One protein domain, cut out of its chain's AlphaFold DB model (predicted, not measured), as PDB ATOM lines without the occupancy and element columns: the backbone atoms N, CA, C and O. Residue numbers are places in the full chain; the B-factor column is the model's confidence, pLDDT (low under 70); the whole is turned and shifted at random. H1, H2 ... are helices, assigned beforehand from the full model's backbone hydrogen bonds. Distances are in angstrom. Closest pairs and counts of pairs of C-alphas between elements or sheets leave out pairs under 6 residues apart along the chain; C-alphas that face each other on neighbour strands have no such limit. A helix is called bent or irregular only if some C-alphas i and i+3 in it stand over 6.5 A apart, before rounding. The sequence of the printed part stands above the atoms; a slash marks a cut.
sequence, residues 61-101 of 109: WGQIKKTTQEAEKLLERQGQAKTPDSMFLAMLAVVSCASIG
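AT A GLANCE: This is residues 61 to 101 of the 109 residues of the protein "Endogenous retrovirus group K3 member 1" of Homo sapiens (UniProt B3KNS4). Two helices cross as an X, H1 and H2, packed on each other near their middles and joined by a short loop, residues 79 to 83. The last residues of the printed part, 96 to 101, stick out past the crossing; of these, 96 to 99 belong to H2. The printed part has 41 residues with two named helices, H1 and then H2 along the chain, and no named strand; the class is all helix. The whole is compact, with a radius of gyration of the C-alphas of 9.8 A, and the C-alphas span 27 by 22 by 16 A along their three main axes.

HOW THE PARTS SIT: The longest helix by residues is H1, residues 61 to 78. It touches H2, residues 84 to 99, with 18 pairs of C-alphas within 8 A. H1 touches H2 with residues 67 to 75 alone. The closest C-alphas of the two helices are those of Ala 71 and Ala 90, 4.8 A apart. Centre to centre the helices are 8.4 A apart. Their lines stand at 71 degrees, only just about perpendicular. In H1 and H2 every O i to N i+4 pair is within hydrogen-bond range.

IN THESE COORDINATES: H1 runs from Trp 61, C-alpha at (201.575, 203.950, 223.340), to Gln 78, C-alpha at (204.312, 228.887, 217.031), 25.9 A from first to last C-alpha. H2 runs from Pro 84 to Ser 99, 23.0 A from first to last C-alpha, and ends with C-alpha 99 at (217.944, 212.305, 221.050). Neither helix is bent.

THE WHOLE: The two C-alphas farthest apart in the domain are those of Ala 81 and Gly 101, 28.4 A. The printed part has no cut, and the link from H1 to H2 is tight, with 5 residues. The mean pLDDT of the printed part is 93.2, and residues 100 to 101 are under 70.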
ATOM      1  N   TRP A  61     202.697 203.058 223.653       95.45
ATOM      2  CA  TRP A  61     201.575 203.950 223.340       95.45
ATOM      3  C   TRP A  61     201.617 205.252 224.159       95.45
ATOM      4  O   TRP A  61     201.301 206.329 223.654       95.45
ATOM      5  N   GLY A  62     202.075 205.173 225.413       95.66
ATOM      6  CA  GLY A  62     202.272 206.340 226.273       95.66
ATOM      7  C   GLY A  62     203.290 207.337 225.711       95.66
ATOM      8  O   GLY A  62     203.031 208.539 225.734       95.66
ATOM      9  N   GLN A  63     204.407 206.856 225.153       93.36
ATOM     10  CA  GLN A  63     205.403 207.709 224.494       93.36
ATOM     11  C   GLN A  63     204.832 208.376 223.244       93.36
ATOM     12  O   GLN A  63     204.999 209.579 223.084       93.36
ATOM     13  N   ILE A  64     204.092 207.637 222.410       93.75
ATOM     14  CA  ILE A  64     203.447 208.195 221.209       93.75
ATOM     15  C   ILE A  64     202.476 209.315 221.594       93.75
ATOM     16  O   ILE A  64     202.531 210.416 221.041       93.75
ATOM     17  N   LYS A  65     201.617 209.066 222.591       96.09
ATOM     18  CA  LYS A  65     200.660 210.066 223.074       96.09
ATOM     19  C   LYS A  65     201.370 211.299 223.629       96.09
ATOM     20  O   LYS A  65     200.953 212.420 223.352       96.09
ATOM     21  N   LYS A  66     202.454 211.104 224.384       95.79
ATOM     22  CA  LYS A  66     203.253 212.201 224.936       95.79
ATOM     23  C   LYS A  66     203.898 213.042 223.833       95.79
ATOM     24  O   LYS A  66     203.756 214.258 223.854       95.79
ATOM     25  N   THR A  67     204.544 212.413 222.853       95.28
ATOM     26  CA  THR A  67     205.132 213.107 221.697       95.28
ATOM     27  C   THR A  67     204.078 213.892 220.922       95.28
ATOM     28  O   THR A  67     204.331 215.022 220.519       95.28
ATOM     29  N   THR A  68     202.878 213.327 220.772       96.36
ATOM     30  CA  THR A  68     201.749 214.010 220.128       96.36
ATOM     31  C   THR A  68     201.348 215.272 220.889       96.36
ATOM     32  O   THR A  68     201.237 216.329 220.281       96.36
ATOM     33  N   GLN A  69     201.208 215.198 222.214       97.56
ATOM     34  CA  GLN A  69     200.858 216.363 223.037       97.56
ATOM     35  C   GLN A  69     201.937 217.455 223.016       97.56
ATOM     36  O   GLN A  69     201.619 218.640 222.935       97.56
ATOM     37  N   GLU A  70     203.217 217.078 223.069       97.46
ATOM     38  CA  GLU A  70     204.316 218.046 222.953       97.46
ATOM     39  C   GLU A  70     204.342 218.703 221.565       97.46
ATOM     40  O   GLU A  70     204.561 219.909 221.463       97.46
ATOM     41  N   ALA A  71     204.049 217.946 220.502       97.10
ATOM     42  CA  ALA A  71     203.927 218.479 219.148       97.10
ATOM     43  C   ALA A  71     202.755 219.470 219.023       97.10
ATOM     44  O   ALA A  71     202.930 220.558 218.480       97.10
ATOM     45  N   GLU A  72     201.586 219.157 219.586       97.49
ATOM     46  CA  GLU A  72     200.442 220.080 219.609       97.49
ATOM     47  C   GLU A  72     200.782 221.387 220.327       97.49
ATOM     48  O   GLU A  72     200.506 222.474 219.815       97.49
ATOM     49  N   LYS A  73     201.427 221.283 221.490       97.83
ATOM     50  CA  LYS A  73     201.868 222.430 222.287       97.83
ATOM     51  C   LYS A  73     202.928 223.259 221.559       97.83
ATOM     52  O   LYS A  73     202.945 224.483 221.686       97.83
ATOM     53  N   LEU A  74     203.819 222.616 220.805       96.79
ATOM     54  CA  LEU A  74     204.801 223.294 219.960       96.79
ATOM     55  C   LEU A  74     204.108 224.123 218.873       96.79
ATOM     56  O   LEU A  74     204.443 225.295 218.704       96.79
ATOM     57  N   LEU A  75     203.117 223.551 218.187       97.92
ATOM     58  CA  LEU A  75     202.364 224.260 217.150       97.92
ATOM     59  C   LEU A  75     201.556 225.429 217.721       97.92
ATOM     60  O   LEU A  75     201.571 226.513 217.143       97.92
ATOM     61  N   GLU A  76     200.920 225.253 218.882       97.55
ATOM     62  CA  GLU A  76     200.221 226.338 219.586       97.55
ATOM     63  C   GLU A  76     201.157 227.508 219.902       97.55
ATOM     64  O   GLU A  76     200.815 228.662 219.655       97.55
ATOM     65  N   ARG A  77     202.369 227.216 220.390       96.29
ATOM     66  CA  ARG A  77     203.384 228.238 220.693       96.29
ATOM     67  C   ARG A  77     203.875 228.973 219.452       96.29
ATOM     68  O   ARG A  77     204.208 230.148 219.545       96.29
ATOM     69  N   GLN A  78     203.933 228.290 218.312       94.78
ATOM     70  CA  GLN A  78     204.312 228.887 217.031       94.78
ATOM     71  C   GLN A  78     203.141 229.593 216.331       94.78
ATOM     72  O   GLN A  78     203.345 230.205 215.286       94.78
ATOM     73  N   GLY A  79     201.918 229.513 216.873       96.20
ATOM     74  CA  GLY A  79     200.716 230.023 216.212       96.20
ATOM     75  C   GLY A  79     200.382 229.276 214.916       96.20
ATOM     76  O   GLY A  79     199.737 229.830 214.028       96.20
ATOM     77  N   GLN A  80     200.840 228.030 214.778       95.98
ATOM     78  CA  GLN A  80     200.682 227.241 213.565       95.98
ATOM     79  C   GLN A  80     199.410 226.389 213.639       95.98
ATOM     80  O   GLN A  80     199.122 225.744 214.646       95.98
ATOM     81  N   ALA A  81     198.650 226.353 212.544       96.25
ATOM     82  CA  ALA A  81     197.528 225.427 212.389       96.25
ATOM     83  C   ALA A  81     197.933 223.952 212.611       96.25
ATOM     84  O   ALA A  81     198.973 223.496 212.140       96.25
ATOM     85  N   LYS A  82     197.075 223.177 213.276       96.42
ATOM     86  CA  LYS A  82     197.271 221.735 213.508       96.42
ATOM     87  C   LYS A  82     196.799 220.919 212.302       96.42
ATOM     88  O   LYS A  82     195.757 220.270 212.347       96.42
ATOM     89  N   THR A  83     197.535 221.005 211.199       97.61
ATOM     90  CA  THR A  83     197.327 220.167 210.015       97.61
ATOM     91  C   THR A  83     198.113 218.858 210.156       97.61
ATOM     92  O   THR A  83     199.034 218.780 210.970       97.61
ATOM     93  N   PRO A  84     197.786 217.806 209.385       97.39
ATOM     94  CA  PRO A  84     198.559 216.564 209.406       97.39
ATOM     95  C   PRO A  84     200.052 216.776 209.118       97.39
ATOM     96  O   PRO A  84     200.890 216.199 209.808       97.39
ATOM     97  N   ASP A  85     200.388 217.651 208.164       97.37
ATOM     98  CA  ASP A  85     201.777 217.969 207.813       97.37
ATOM     99  C   ASP A  85     202.518 218.663 208.960       97.37
ATOM    100  O   ASP A  85     203.640 218.285 209.304       97.37
ATOM    101  N   SER A  86     201.886 219.654 209.601       97.08
ATOM    102  CA  SER A  86     202.514 220.389 210.699       97.08
ATOM    103  C   SER A  86     202.683 219.528 211.943       97.08
ATOM    104  O   SER A  86     203.732 219.564 212.583       97.08
ATOM    105  N   MET A  87     201.688 218.694 212.248       97.36
ATOM    106  CA  MET A  87     201.768 217.706 213.317       97.36
ATOM    107  C   MET A  87     202.904 216.716 213.077       97.36
ATOM    108  O   MET A  87     203.674 216.441 213.995       97.36
ATOM    109  N   PHE A  88     203.049 216.216 211.849       96.97
ATOM    110  CA  PHE A  88     204.130 215.302 211.494       96.97
ATOM    111  C   PHE A  88     205.510 215.938 211.708       96.97
ATOM    112  O   PHE A  88     206.348 215.370 212.412       96.97
ATOM    113  N   LEU A  89     205.726 217.147 211.183       97.40
ATOM    114  CA  LEU A  89     206.984 217.876 211.363       97.40
ATOM    115  C   LEU A  89     207.262 218.199 212.839       97.40
ATOM    116  O   LEU A  89     208.391 218.042 213.303       97.40
ATOM    117  N   ALA A  90     206.239 218.593 213.599       97.05
ATOM    118  CA  ALA A  90     206.369 218.874 215.023       97.05
ATOM    119  C   ALA A  90     206.725 217.617 215.834       97.05
ATOM    120  O   ALA A  90     207.601 217.676 216.695       97.05
ATOM    121  N   MET A  91     206.120 216.462 215.537       96.75
ATOM    122  CA  MET A  91     206.499 215.197 216.176       96.75
ATOM    123  C   MET A  91     207.947 214.810 215.860       96.75
ATOM    124  O   MET A  91     208.675 214.403 216.766       96.75
ATOM    125  N   LEU A  92     208.393 214.974 214.607       95.72
ATOM    126  CA  LEU A  92     209.789 214.730 214.224       95.72
ATOM    127  C   LEU A  92     210.755 215.645 214.980       95.72
ATOM    128  O   LEU A  92     211.790 215.175 215.455       95.72
ATOM    129  N   ALA A  93     210.408 216.925 215.135       95.50
ATOM    130  CA  ALA A  93     211.198 217.870 215.914       95.50
ATOM    131  C   ALA A  93     211.303 217.429 217.385       95.50
ATOM    132  O   ALA A  93     212.407 217.353 217.921       95.50
ATOM    133  N   VAL A  94     210.184 217.050 218.017       94.79
ATOM    134  CA  VAL A  94     210.156 216.569 219.411       94.79
ATOM    135  C   VAL A  94     211.044 215.335 219.603       94.79
ATOM    136  O   VAL A  94     211.840 215.293 220.542       94.79
ATOM    137  N   VAL A  95     210.944 214.343 218.712       92.32
ATOM    138  CA  VAL A  95     211.759 213.119 218.787       92.32
ATOM    139  C   VAL A  95     213.243 213.431 218.574       92.32
ATOM    140  O   VAL A  95     214.078 212.953 219.340       92.32
ATOM    141  N   SER A  96     213.570 214.280 217.594       91.05
ATOM    142  CA  SER A  96     214.958 214.647 217.269       91.05
ATOM    143  C   SER A  96     215.633 215.424 218.402       91.05
ATOM    144  O   SER A  96     216.791 215.169 218.732       91.05
ATOM    145  N   CYS A  97     214.913 216.343 219.051       87.95
ATOM    146  CA  CYS A  97     215.438 217.089 220.194       87.95
ATOM    147  C   CYS A  97     215.698 216.188 221.409       87.95
ATOM    148  O   CYS A  97     216.687 216.387 222.110       87.95
ATOM    149  N   ALA A  98     214.856 215.177 221.643       79.18
ATOM    150  CA  ALA A  98     215.052 214.237 222.747       79.18
ATOM    151  C   ALA A  98     216.321 213.377 222.578       79.18
ATOM    152  O   ALA A  98     216.947 213.014 223.570       79.18
ATOM    153  N   SER A  99     216.734 213.088 221.338       70.15
ATOM    154  CA  SER A  99     217.944 212.305 221.050       70.15
ATOM    155  C   SER A  99     219.268 213.061 221.226       70.15
ATOM    156  O   SER A  99     220.310 212.422 221.319       70.15
ATOM    157  N   ILE A 100     219.258 214.397 221.302       65.72
ATOM    158  CA  ILE A 100     220.489 215.213 221.394       65.72
ATOM    159  C   ILE A 100     221.039 215.278 222.842       65.72
ATOM    160  O   ILE A 100     222.143 215.760 223.080       65.72
ATOM    161  N   GLY A 101     220.313 214.741 223.827       55.76
ATOM    162  CA  GLY A 101     220.578 214.922 225.261       55.76
ATOM    163  C   GLY A 101     221.794 214.219 225.887       55.76
ATOM    164  O   GLY A 101     221.887 214.219 227.109       55.76
TER     165      GLY A 101